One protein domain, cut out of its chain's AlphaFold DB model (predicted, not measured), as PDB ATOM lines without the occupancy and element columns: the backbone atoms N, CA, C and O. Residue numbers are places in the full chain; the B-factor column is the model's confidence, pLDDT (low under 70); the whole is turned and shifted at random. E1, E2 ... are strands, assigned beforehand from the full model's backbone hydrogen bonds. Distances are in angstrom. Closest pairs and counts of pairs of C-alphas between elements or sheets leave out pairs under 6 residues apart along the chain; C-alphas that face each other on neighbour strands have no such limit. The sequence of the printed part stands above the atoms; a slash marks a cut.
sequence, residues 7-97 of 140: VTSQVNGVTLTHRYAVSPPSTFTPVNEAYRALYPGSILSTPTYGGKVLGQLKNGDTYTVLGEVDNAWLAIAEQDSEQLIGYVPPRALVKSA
ATOM      1  N   VAL A   7      23.506   4.957 -53.518       96.38
ATOM      2  CA  VAL A   7      24.107   3.681 -53.894       96.38
ATOM      3  C   VAL A   7      23.190   2.536 -53.484       96.38
ATOM      4  O   VAL A   7      22.308   2.690 -52.636       96.38
ATOM      5  N   THR A   8      23.399   1.382 -54.108       96.38
ATOM      6  CA  THR A   8      22.709   0.143 -53.757       96.38
ATOM      7  C   THR A   8      23.713  -0.882 -53.257       96.38
ATOM      8  O   THR A   8      24.834  -0.974 -53.759       96.38
ATOM      9  N   SER A   9      23.314  -1.647 -52.249       95.62
ATOM     10  CA  SER A   9      24.100  -2.738 -51.684       95.62
ATOM     11  C   SER A   9      23.226  -3.976 -51.508       95.62
ATOM     12  O   SER A   9      22.018  -3.877 -51.303       95.62
ATOM     13  N   GLN A  10      23.828  -5.157 -51.636       95.44
ATOM     14  CA  GLN A  10      23.157  -6.437 -51.416       95.44
ATOM     15  C   GLN A  10      23.659  -7.049 -50.113       95.44
ATOM     16  O   GLN A  10      24.854  -7.309 -49.976       95.44
ATOM     17  N   VAL A  11      22.746  -7.302 -49.177       95.12
ATOM     18  CA  VAL A  11      23.039  -7.949 -47.892       95.12
ATOM     19  C   VAL A  11      22.021  -9.052 -47.667       95.12
ATOM     20  O   VAL A  11      20.820  -8.811 -47.722       95.12
ATOM     21  N   ASN A  12      22.489 -10.282 -47.456       93.44
ATOM     22  CA  ASN A  12      21.635 -11.466 -47.297       93.44
ATOM     23  C   ASN A  12      20.594 -11.641 -48.431       93.44
ATOM     24  O   ASN A  12      19.488 -12.119 -48.199       93.44
ATOM     25  N   GLY A  13      20.932 -11.231 -49.660       90.50
ATOM     26  CA  GLY A  13      20.024 -11.269 -50.815       90.50
ATOM     27  C   GLY A  13      18.977 -10.146 -50.856       90.50
ATOM     28  O   GLY A  13      18.175 -10.103 -51.787       90.50
ATOM     29  N   VAL A  14      18.991  -9.223 -49.891       94.38
ATOM     30  CA  VAL A  14      18.140  -8.026 -49.861       94.38
ATOM     31  C   VAL A  14      18.900  -6.846 -50.457       94.38
ATOM     32  O   VAL A  14      20.043  -6.583 -50.084       94.38
ATOM     33  N   THR A  15      18.261  -6.123 -51.377       95.75
ATOM     34  CA  THR A  15      18.807  -4.883 -51.941       95.75
ATOM     35  C   THR A  15      18.447  -3.706 -51.044       95.75
ATOM     36  O   THR A  15      17.270  -3.436 -50.822       95.75
ATOM     37  N   LEU A  16      19.454  -2.977 -50.570       96.25
ATOM     38  CA  LEU A  16      19.302  -1.756 -49.787       96.25
ATOM     39  C   LEU A  16      19.730  -0.555 -50.627       96.25
ATOM     40  O   LEU A  16      20.851  -0.521 -51.134       96.25
ATOM     41  N   THR A  17      18.859   0.445 -50.738       97.31
ATOM     42  CA  THR A  17      19.184   1.741 -51.347       97.31
ATOM     43  C   THR A  17      19.486   2.740 -50.241       97.31
ATOM     44  O   THR A  17      18.658   2.952 -49.357       97.31
ATOM     45  N   HIS A  18      20.663   3.360 -50.274       97.00
ATOM     46  CA  HIS A  18      21.103   4.279 -49.229       97.00
ATOM     47  C   HIS A  18      22.061   5.343 -49.758       97.00
ATOM     48  O   HIS A  18      22.626   5.233 -50.845       97.00
ATOM     49  N   ARG A  19      22.267   6.393 -48.963       96.69
ATOM     50  CA  ARG A  19      23.332   7.374 -49.207       96.69
ATOM     51  C   ARG A  19      24.700   6.732 -48.995       96.69
ATOM     52  O   ARG A  19      24.853   5.888 -48.114       96.69
ATOM     53  N   TYR A  20      25.709   7.190 -49.730       95.94
ATOM     54  CA  TYR A  20      27.094   6.725 -49.600       95.94
ATOM     55  C   TYR A  20      27.657   6.927 -48.184       95.94
ATOM     56  O   TYR A  20      28.510   6.167 -47.737       95.94
ATOM     57  N   ALA A  21      27.138   7.915 -47.447       96.25
ATOM     58  CA  ALA A  21      27.476   8.133 -46.042       96.25
ATOM     59  C   ALA A  21      27.024   6.999 -45.097       96.25
ATOM     60  O   ALA A  21      27.509   6.923 -43.970       96.25
ATOM     61  N   VAL A  22      26.092   6.143 -45.522       97.44
ATOM     62  CA  VAL A  22      25.642   4.962 -44.777       97.44
ATOM     63  C   VAL A  22      26.462   3.766 -45.241       97.44
ATOM     64  O   VAL A  22      26.483   3.443 -46.425       97.44
ATOM     65  N   SER A  23      27.132   3.092 -44.311       96.44
ATOM     66  CA  SER A  23      27.817   1.837 -44.623       96.44
ATOM     67  C   SER A  23      26.812   0.684 -44.607       96.44
ATOM     68  O   SER A  23      25.985   0.634 -43.691       96.44
ATOM     69  N   PRO A  24      26.861  -0.248 -45.574       95.38
ATOM     70  CA  PRO A  24      26.001  -1.426 -45.550       95.38
ATOM     71  C   PRO A  24      26.291  -2.288 -44.306       95.38
ATOM     72  O   PRO A  24      27.450  -2.365 -43.884       95.38
ATOM     73  N   PRO A  25      25.268  -2.918 -43.703       96.25
ATOM     74  CA  PRO A  25      25.444  -3.760 -42.523       96.25
ATOM     75  C   PRO A  25      26.033  -5.125 -42.909       96.25
ATOM     76  O   PRO A  25      26.011  -5.509 -44.080       96.25
ATOM     77  N   SER A  26      26.534  -5.885 -41.932       95.50
ATOM     78  CA  SER A  26      27.061  -7.235 -42.198       95.50
ATOM     79  C   SER A  26      25.955  -8.285 -42.322       95.50
ATOM     80  O   SER A  26      26.084  -9.252 -43.070       95.50
ATOM     81  N   THR A  27      24.847  -8.070 -41.616       95.88
ATOM     82  CA  THR A  27      23.661  -8.923 -41.619       95.88
ATOM     83  C   THR A  27      22.406  -8.078 -41.750       95.88
ATOM     84  O   THR A  27      22.366  -6.930 -41.308       95.88
ATOM     85  N   PHE A  28      21.366  -8.647 -42.354       97.12
ATOM     86  CA  PHE A  28      20.081  -7.975 -42.492       97.12
ATOM     87  C   PHE A  28      18.931  -8.969 -42.356       97.12
ATOM     88  O   PHE A  28      18.898  -9.986 -43.054       97.12
ATOM     89  N   THR A  29      17.992  -8.652 -41.466       97.31
ATOM     90  CA  THR A  29      16.741  -9.388 -41.261       97.31
ATOM     91  C   THR A  29      15.567  -8.439 -41.511       97.31
ATOM     92  O   THR A  29      15.385  -7.506 -40.727       97.31
ATOM     93  N   PRO A  30      14.774  -8.631 -42.580       96.94
ATOM     94  CA  PRO A  30      13.677  -7.726 -42.918       96.94
ATOM     95  C   PRO A  30      12.617  -7.619 -41.817       96.94
ATOM     96  O   PRO A  30      12.240  -8.621 -41.212       96.94
ATOM     97  N   VAL A  31      12.106  -6.404 -41.606       96.69
ATOM     98  CA  VAL A  31      11.009  -6.103 -40.671       96.69
ATOM     99  C   VAL A  31       9.892  -5.345 -41.391       96.69
ATOM    100  O   VAL A  31       8.758  -5.808 -41.381       96.69
ATOM    101  N   ASN A  32      10.211  -4.232 -42.062       96.44
ATOM    102  CA  ASN A  32       9.279  -3.390 -42.828       96.44
ATOM    103  C   ASN A  32       8.013  -2.984 -42.055       96.44
ATOM    104  O   ASN A  32       6.889  -3.134 -42.531       96.44
ATOM    105  N   GLU A  33       8.195  -2.452 -40.848       97.38
ATOM    106  CA  GLU A  33       7.093  -2.007 -39.991       97.38
ATOM    107  C   GLU A  33       7.314  -0.572 -39.493       97.38
ATOM    108  O   GLU A  33       8.444  -0.104 -39.336       97.38
ATOM    109  N   ALA A  34       6.216   0.121 -39.186       98.00
ATOM    110  CA  ALA A  34       6.251   1.454 -38.599       98.00
ATOM    111  C   ALA A  34       6.594   1.395 -37.103       98.00
ATOM    112  O   ALA A  34       5.952   0.688 -36.316       98.00
ATOM    113  N   TYR A  35       7.590   2.179 -36.705       98.25
ATOM    114  CA  TYR A  35       8.010   2.334 -35.322       98.25
ATOM    115  C   TYR A  35       8.015   3.809 -34.921       98.25
ATOM    116  O   TYR A  35       8.232   4.697 -35.740       98.25
ATOM    117  N   ARG A  36       7.837   4.071 -33.629       97.94
ATOM    118  CA  ARG A  36       7.848   5.405 -33.037       97.94
ATOM    119  C   ARG A  36       9.112   5.637 -32.224       97.94
ATOM    120  O   ARG A  36       9.491   4.784 -31.419       97.94
ATOM    121  N   ALA A  37       9.730   6.801 -32.399       98.12
ATOM    122  CA  ALA A  37      10.879   7.209 -31.602       98.12
ATOM    123  C   ALA A  37      10.474   7.519 -30.159       98.12
ATOM    124  O   ALA A  37       9.558   8.307 -29.918       98.12
ATOM    125  N   LEU A  38      11.165   6.898 -29.200       97.12
ATOM    126  CA  LEU A  38      10.894   7.060 -27.768       97.12
ATOM    127  C   LEU A  38      11.597   8.277 -27.152       97.12
ATOM    128  O   LEU A  38      11.168   8.774 -26.111       97.12
ATOM    129  N   TYR A  39      12.700   8.716 -27.755       96.56
ATOM    130  CA  TYR A  39      13.526   9.829 -27.299       96.56
ATOM    131  C   TYR A  39      14.320  10.409 -28.484       96.56
ATOM    132  O   TYR A  39      14.461   9.737 -29.511       96.56
ATOM    133  N   PRO A  40      14.839  11.647 -28.382       96.38
ATOM    134  CA  PRO A  40      15.725  12.183 -29.406       96.38
ATOM    135  C   PRO A  40      17.094  11.497 -29.338       96.38
ATOM    136  O   PRO A  40      17.722  11.465 -28.283       96.38
ATOM    137  N   GLY A  41      17.565  10.945 -30.455       94.56
ATOM    138  CA  GLY A  41      18.790  10.140 -30.506       94.56
ATOM    139  C   GLY A  41      19.494  10.238 -31.853       94.56
ATOM    140  O   GLY A  41      18.893  10.647 -32.837       94.56
ATOM    141  N   SER A  42      20.774   9.890 -31.910       97.75
ATOM    142  CA  SER A  42      21.556   9.987 -33.147       97.75
ATOM    143  C   SER A  42      21.210   8.874 -34.134       97.75
ATOM    144  O   SER A  42      21.146   7.706 -33.756       97.75
ATOM    145  N   ILE A  43      21.067   9.241 -35.408       98.25
ATOM    146  CA  ILE A  43      21.054   8.308 -36.539       98.25
ATOM    147  C   ILE A  43      22.503   8.151 -36.998       98.25
ATOM    148  O   ILE A  43      23.163   9.144 -37.313       98.25
ATOM    149  N   LEU A  44      23.013   6.923 -36.992       98.44
ATOM    150  CA  LEU A  44      24.417   6.617 -37.251       98.44
ATOM    151  C   LEU A  44      24.618   5.994 -38.634       98.44
ATOM    152  O   LEU A  44      23.738   5.342 -39.188       98.44
ATOM    153  N   SER A  45      25.814   6.190 -39.179       98.12
ATOM    154  CA  SER A  45      26.255   5.639 -40.472       98.12
ATOM    155  C   SER A  45      26.596   4.152 -40.447       98.12
ATOM    156  O   SER A  45      26.628   3.528 -41.505       98.12
ATOM    157  N   THR A  46      26.851   3.582 -39.269       97.69
ATOM    158  CA  THR A  46      27.109   2.151 -39.055       97.69
ATOM    159  C   THR A  46      26.253   1.653 -37.887       97.69
ATOM    160  O   THR A  46      25.897   2.458 -37.020       97.69
ATOM    161  N   PRO A  47      25.936   0.347 -37.809       97.31
ATOM    162  CA  PRO A  47      25.190  -0.241 -36.694       97.31
ATOM    163  C   PRO A  47      26.087  -0.453 -35.462       97.31
ATOM    164  O   PRO A  47      26.159  -1.524 -34.868       97.31
ATOM    165  N   THR A  48      26.844   0.581 -35.097       95.75
ATOM    166  CA  THR A  48      27.728   0.607 -33.932       95.75
ATOM    167  C   THR A  48      27.765   2.024 -33.369       95.75
ATOM    168  O   THR A  48      27.614   2.998 -34.103       95.75
ATOM    169  N   TYR A  49      28.066   2.172 -32.078       94.62
ATOM    170  CA  TYR A  49      28.200   3.494 -31.453       94.62
ATOM    171  C   TYR A  49      29.391   4.322 -31.969       94.62
ATOM    172  O   TYR A  49      29.472   5.508 -31.667       94.62
ATOM    173  N   GLY A  50      30.308   3.722 -32.738       94.81
ATOM    174  CA  GLY A  50      31.442   4.417 -33.354       94.81
ATOM    175  C   GLY A  50      31.132   5.063 -34.710       94.81
ATOM    176  O   GLY A  50      32.012   5.695 -35.291       94.81
ATOM    177  N   GLY A  51      29.918   4.892 -35.244       94.75
ATOM    178  CA  GLY A  51      29.522   5.484 -36.521       94.75
ATOM    179  C   GLY A  51      29.457   7.015 -36.483       94.75
ATOM    180  O   GLY A  51      29.119   7.623 -35.468       94.75
ATOM    181  N   LYS A  52      29.711   7.657 -37.628       97.31
ATOM    182  CA  LYS A  52      29.434   9.090 -37.832       97.31
ATOM    183  C   LYS A  52      27.935   9.353 -37.672       97.31
ATOM    184  O   LYS A  52      27.125   8.591 -38.206       97.31
ATOM    185  N   VAL A  53      27.586  10.446 -36.996       97.88
ATOM    186  CA  VAL A  53      26.206  10.937 -36.876       97.88
ATOM    187  C   VAL A  53      25.760  11.535 -38.211       97.88
ATOM    188  O   VAL A  53      26.401  12.447 -38.730       97.88
ATOM    189  N   LEU A  54      24.664  11.014 -38.759       97.31
ATOM    190  CA  LEU A  54      24.056  11.458 -40.018       97.31
ATOM    191  C   LEU A  54      22.846  12.369 -39.802       97.31
ATOM    192  O   LEU A  54      22.496  13.156 -40.676       97.31
ATOM    193  N   GLY A  55      22.218  12.268 -38.634       96.75
ATOM    194  CA  GLY A  55      21.037  13.036 -38.275       96.75
ATOM    195  C   GLY A  55      20.565  12.695 -36.870       96.75
ATOM    196  O   GLY A  55      21.271  12.031 -36.105       96.75
ATOM    197  N   GLN A  56      19.361  13.143 -36.531       97.25
ATOM    198  CA  GLN A  56      18.742  12.875 -35.239       97.25
ATOM    199  C   GLN A  56      17.308  12.389 -35.409       97.25
ATOM    200  O   GLN A  56      16.552  12.916 -36.218       97.25
ATOM    201  N   LEU A  57      16.933  11.416 -34.586       97.75
ATOM    202  CA  LEU A  57      15.552  11.066 -34.330       97.75
ATOM    203  C   LEU A  57      14.868  12.231 -33.631       97.75
ATOM    204  O   LEU A  57      15.361  12.763 -32.632       97.75
ATOM    205  N   LYS A  58      13.681  12.565 -34.111       97.00
ATOM    206  CA  LYS A  58      12.770  13.457 -33.410       97.00
ATOM    207  C   LYS A  58      11.824  12.643 -32.530       97.00
ATOM    208  O   LYS A  58      11.223  11.669 -32.972       97.00
ATOM    209  N   ASN A  59      11.729  13.031 -31.260       96.12
ATOM    210  CA  ASN A  59      10.926  12.316 -30.271       96.12
ATOM    211  C   ASN A  59       9.454  12.238 -30.697       96.12
ATOM    212  O   ASN A  59       8.844  13.260 -31.009       96.12
ATOM    213  N   GLY A  60       8.882  11.036 -30.663       95.31
ATOM    214  CA  GLY A  60       7.510  10.774 -31.074       95.31
ATOM    215  C   GLY A  60       7.286  10.739 -32.588       95.31
ATOM    216  O   GLY A  60       6.175  10.425 -33.009       95.31
ATOM    217  N   ASP A  61       8.283  11.016 -33.420       97.25
ATOM    218  CA  ASP A  61       8.109  10.845 -34.861       97.25
ATOM    219  C   ASP A  61       8.101   9.351 -35.223       97.25
ATOM    220  O   ASP A  61       8.650   8.503 -34.504       97.25
ATOM    221  N   THR A  62       7.426   9.036 -36.325       97.94
ATOM    222  CA  THR A  62       7.318   7.680 -36.864       97.94
ATOM    223  C   THR A  62       8.380   7.482 -37.939       97.94
ATOM    224  O   THR A  62       8.592   8.353 -38.777       97.94
ATOM    225  N   TYR A  63       9.023   6.323 -37.918       98.25
ATOM    226  CA  TYR A  63      10.017   5.887 -38.893       98.25
ATOM    227  C   TYR A  63       9.667   4.475 -39.352       98.25
ATOM    228  O   TYR A  63       9.062   3.703 -38.601       98.25
ATOM    229  N   THR A  64      10.077   4.116 -40.561       98.38
ATOM    230  CA  THR A  64       9.971   2.733 -41.033       98.38
ATOM    231  C   THR A  64      11.226   1.982 -40.607       98.38
ATOM    232  O   THR A  64      12.335   2.371 -40.969       98.38
ATOM    233  N   VAL A  65      11.081   0.903 -39.837       98.25
ATOM    234  CA  VAL A  65      12.184  -0.033 -39.587       98.25
ATOM    235  C   VAL A  65      12.210  -1.015 -40.746       98.25
ATOM    236  O   VAL A  65      11.353  -1.892 -40.837       98.25
ATOM    237  N   LEU A  66      13.192  -0.857 -41.632       98.12
ATOM    238  CA  LEU A  66      13.389  -1.729 -42.792       98.12
ATOM    239  C   LEU A  66      13.813  -3.129 -42.343       98.12
ATOM    240  O   LEU A  66      13.343  -4.137 -42.869       98.12
ATOM    241  N   GLY A  67      14.672  -3.198 -41.329       97.62
ATOM    242  CA  GLY A  67      15.157  -4.461 -40.803       97.62
ATOM    243  C   GLY A  67      15.977  -4.320 -39.534       97.62
ATOM    244  O   GLY A  67      16.396  -3.228 -39.144       97.62
ATOM    245  N   GLU A  68      16.207  -5.463 -38.905       97.94
ATOM    246  CA  GLU A  68      17.171  -5.625 -37.829       97.94
ATOM    247  C   GLU A  68      18.527  -6.032 -38.417       97.94
ATOM    248  O   GLU A  68      18.609  -6.864 -39.327       97.94
ATOM    249  N   VAL A  69      19.593  -5.430 -37.900       97.25
ATOM    250  CA  VAL A  69      20.973  -5.634 -38.339       97.25
ATOM    251  C   VAL A  69      21.875  -5.804 -37.124       97.25
ATOM    252  O   VAL A  69      21.558  -5.307 -36.049       97.25
ATOM    253  N   ASP A  70      22.991  -6.507 -37.297       93.31
ATOM    254  CA  ASP A  70      24.181  -6.514 -36.433       93.31
ATOM    255  C   ASP A  70      23.938  -6.144 -34.952       93.31
ATOM    256  O   ASP A  70      23.958  -4.975 -34.584       93.31
ATOM    257  N   ASN A  71      23.780  -7.131 -34.061       92.75
ATOM    258  CA  ASN A  71      23.508  -6.912 -32.625       92.75
ATOM    259  C   ASN A  71      22.205  -6.136 -32.331       92.75
ATOM    260  O   ASN A  71      22.171  -5.293 -31.432       92.75
ATOM    261  N   ALA A  72      21.133  -6.438 -33.064       95.75
ATOM    262  CA  ALA A  72      19.795  -5.870 -32.870       95.75
ATOM    263  C   ALA A  72      19.676  -4.353 -33.094       95.75
ATOM    264  O   ALA A  72      18.774  -3.693 -32.569       95.75
ATOM    265  N   TRP A  73      20.584  -3.783 -33.879       97.94
ATOM    266  CA  TRP A  73      20.435  -2.427 -34.384       97.94
ATOM    267  C   TRP A  73      19.303  -2.365 -35.399       97.94
ATOM    268  O   TRP A  73      18.996  -3.331 -36.094       97.94
ATOM    269  N   LEU A  74      18.672  -1.201 -35.489       98.44
ATOM    270  CA  LEU A  74      17.546  -0.997 -36.388       98.44
ATOM    271  C   LEU A  74      18.020  -0.190 -37.590       98.44
ATOM    272  O   LEU A  74      18.508   0.929 -37.427       98.44
ATOM    273  N   ALA A  75      17.866  -0.760 -38.781       98.44
ATOM    274  CA  ALA A  75      18.033  -0.073 -40.051       98.44
ATOM    275  C   ALA A  75      16.730   0.665 -40.377       98.44
ATOM    276  O   ALA A  75      15.669   0.042 -40.472       98.44
ATOM    277  N   ILE A  76      16.799   1.989 -40.500       98.38
ATOM    278  CA  ILE A  76      15.606   2.839 -40.557       98.38
ATOM    279  C   ILE A  76      15.524   3.647 -41.848       98.38
ATOM    280  O   ILE A  76      16.539   3.972 -42.463       98.38
ATOM    281  N   ALA A  77      14.302   4.007 -42.212       98.19
ATOM    282  CA  ALA A  77      13.957   4.949 -43.262       98.19
ATOM    283  C   ALA A  77      13.002   6.019 -42.718       98.19
ATOM    284  O   ALA A  77      12.423   5.878 -41.633       98.19
ATOM    285  N   GLU A  78      12.823   7.092 -43.486       97.00
ATOM    286  CA  GLU A  78      11.704   8.007 -43.260       97.00
ATOM    287  C   GLU A  78      10.366   7.265 -43.395       97.00
ATOM    288  O   GLU A  78      10.286   6.187 -43.993       97.00
ATOM    289  N   GLN A  79       9.314   7.824 -42.798       94.06
ATOM    290  CA  GLN A  79       7.985   7.229 -42.872       94.06
ATOM    291  C   GLN A  79       7.565   7.049 -44.339       94.06
ATOM    292  O   GLN A  79       7.729   7.961 -45.147       94.06
ATOM    293  N   ASP A  80       7.038   5.868 -44.667       90.25
ATOM    294  CA  ASP A  80       6.570   5.512 -46.015       90.25
ATOM    295  C   ASP A  80       7.670   5.552 -47.104       90.25
ATOM    296  O   ASP A  80       7.376   5.594 -48.298       90.25
ATOM    297  N   SER A  81       8.945   5.498 -46.698       94.38
ATOM    298  CA  SER A  81      10.110   5.367 -47.579       94.38
ATOM    299  C   SER A  81      10.816   4.021 -47.390       94.38
ATOM    300  O   SER A  81      10.830   3.451 -46.299       94.38
ATOM    301  N   GLU A  82      11.444   3.534 -48.459       94.38
ATOM    302  CA  GLU A  82      12.291   2.331 -48.466       94.38
ATOM    303  C   GLU A  82      13.792   2.670 -48.466       94.38
ATOM    304  O   GLU A  82      14.647   1.785 -48.415       94.38
ATOM    305  N   GLN A  83      14.139   3.958 -48.538       96.81
ATOM    306  CA  GLN A  83      15.530   4.389 -48.559       96.81
ATOM    307  C   GLN A  83      16.112   4.358 -47.145       96.81
ATOM    308  O   GLN A  83      15.695   5.114 -46.267       96.81
ATOM    309  N   LEU A  84      17.138   3.535 -46.942       98.00
ATOM    310  CA  LEU A  84      17.867   3.456 -45.684       98.00
ATOM    311  C   LEU A  84      18.598   4.784 -45.416       98.00
ATOM    312  O   LEU A  84      19.474   5.204 -46.181       98.00
ATOM    313  N   ILE A  85      18.246   5.431 -44.303       97.75
ATOM    314  CA  ILE A  85      18.828   6.713 -43.867       97.75
ATOM    315  C   ILE A  85      19.912   6.544 -42.796       97.75
ATOM    316  O   ILE A  85      20.694   7.465 -42.559       97.75
ATOM    317  N   GLY A  86      19.982   5.372 -42.162       98.19
ATOM    318  CA  GLY A  86      21.016   5.013 -41.198       98.19
ATOM    319  C   GLY A  86      20.519   4.025 -40.148       98.19
ATOM    320  O   GLY A  86      19.501   3.354 -40.331       98.19
ATOM    321  N   TYR A  87      21.253   3.953 -39.040       98.50
ATOM    322  CA  TYR A  87      21.028   2.983 -37.975       98.50
ATOM    323  C   TYR A  87      20.811   3.650 -36.630       98.50
ATOM    324  O   TYR A  87      21.387   4.698 -36.332       98.50
ATOM    325  N   VAL A  88      20.012   3.002 -35.791       98.38
ATOM    326  CA  VAL A  88      19.750   3.446 -34.421       98.38
ATOM    327  C   VAL A  88      19.859   2.270 -33.453       98.38
ATOM    328  O   VAL A  88      19.596   1.127 -33.844       98.38
ATOM    329  N   PRO A  89      20.265   2.521 -32.195       97.31
ATOM    330  CA  PRO A  89      20.458   1.451 -31.233       97.31
ATOM    331  C   PRO A  89      19.133   0.763 -30.882       97.31
ATOM    332  O   PRO A  89      18.059   1.383 -30.969       97.31
ATOM    333  N   PRO A  90      19.192  -0.494 -30.405       92.06
ATOM    334  CA  PRO A  90      18.018  -1.167 -29.874       92.06
ATOM    335  C   PRO A  90      17.367  -0.296 -28.791       92.06
ATOM    336  O   PRO A  90      18.051   0.316 -27.969       92.06
ATOM    337  N   ARG A  91      16.030  -0.256 -28.776       94.44
ATOM    338  CA  ARG A  91      15.191   0.565 -27.872       94.44
ATOM    339  C   ARG A  91      15.138   2.067 -28.164       94.44
ATOM    340  O   ARG A  91      14.444   2.772 -27.437       94.44
ATOM    341  N   ALA A  92      15.804   2.577 -29.202       97.19
ATOM    342  CA  ALA A  92      15.530   3.942 -29.673       97.19
ATOM    343  C   ALA A  92      14.089   4.085 -30.194       97.19
ATOM    344  O   ALA A  92      13.457   5.134 -30.053       97.19
ATOM    345  N   LEU A  93      13.570   2.995 -30.759       97.81
ATOM    346  CA  LEU A  93      12.257   2.914 -31.370       97.81
ATOM    347  C   LEU A  93      11.414   1.796 -30.742       97.81
ATOM    348  O   LEU A  93      11.943   0.815 -30.215       97.81
ATOM    349  N   VAL A  94      10.093   1.918 -30.862       97.31
ATOM    350  CA  VAL A  94       9.115   0.882 -30.498       97.31
ATOM    351  C   VAL A  94       8.095   0.706 -31.619       97.31
ATOM    352  O   VAL A  94       7.744   1.691 -32.258       97.31
ATOM    353  N   LYS A  95       7.578  -0.509 -31.849       97.69
ATOM    354  CA  LYS A  95       6.493  -0.732 -32.822       97.69
ATOM    355  C   LYS A  95       5.344   0.245 -32.569       97.69
ATOM    356  O   LYS A  95       4.840   0.316 -31.444       97.69
ATOM    357  N   SER A  96       4.897   0.958 -33.602       97.31
ATOM    358  CA  SER A  96       3.846   1.975 -33.462       97.31
ATOM    359  C   SER A  96       2.552   1.380 -32.902       97.31
ATOM    360  O   SER A  96       1.958   1.948 -31.990       97.31
ATOM    361  N   ALA A  97       2.183   0.167 -33.329       96.75
ATOM    362  CA  ALA A  97       1.021  -0.549 -32.799       96.75
ATOM    363  C   ALA A  97       1.120  -0.826 -31.284       96.75
ATOM    364  O   ALA A  97       0.136  -0.691 -30.556       96.75
TER     365      ALA A  97
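This is residues 7 to 97 of the 140 residues of an uncharacterized protein of Pseudescherichia vulneris NBRC 102420 (UniProt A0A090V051). A strongly twisted sheet of five strands, half rolled up by sharp bends in its strands E3 and E6, makes the body; the hairpin of E4 and E5 packs beside its edge strand E8, and the hairpin of E1 and E2 lies at one end of the longest axis. The printed part has 91 residues with nine named strands, E1 to E9 along the chain, and no named helix: the class is all strand. The five-stranded sheet has the order E8, E7, E6, E3, E9, and its neighbours are antiparallel. The whole is compact, with a radius of gyration of the C-alphas of 11.6 A and spans of 31 by 27 by 22 A.

E1, residues 7 to 11, is 13.1 A long and begins at C-alpha 7, (24.107, 3.681, -53.894). E2, residues 14 to 19, measures 16.3 A. E3, residues 29 to 37, is the longest strand by residues, measures 20.1 A and bends by 75 degrees at residue 33. E4 is residues 42 to 44, 6.0 A, and E5 residues 53 to 56, 7.9 A. E6, residues 62 to 69, measures 19.1 A and bends by 63 degrees at residue 66. E7, residues 73 to 78, measures 16.2 A; E8, residues 86 to 88, 7.1 A. E9, residues 93 to 95, is 7.0 A long and ends at C-alpha 95, (6.493, -0.732, -32.822).

E1 and E2 form an antiparallel hairpin, with N 9 and O 16 at 2.9 A. E2 and E3 are apart, but only just, their closest C-alphas 8.3 A from each other. In the large sheet E3 is the antiparallel neighbour of E6, with N 35 and O 63 at 2.8 A. E4 and E5 form a hairpin at 143 degrees, with N 43 and O 55 at 2.9 A. The closest C-alphas of E4 and E8 are those of Leu 44 and Tyr 87, 5.0 A apart. E6, E7 and E8 form a meander, each strand the antiparallel neighbour of the one before. N 75 and O 67 are 2.9 A apart between E7 and E6, and N 76 and O 86 are 3.0 A apart between E8 and E7. The edge strand E9 is antiparallel to E3, with N 36 and O 94 at 2.7 A.

The two C-alphas farthest apart are those of Gly 13 and Asn 59, at 32.6 A. The printed part has no cut, and no link is long; for instance, the link from E2 to E3 is short, with 9 residues. The mean pLDDT of the printed part is 96.6, and no printed residue is under 70.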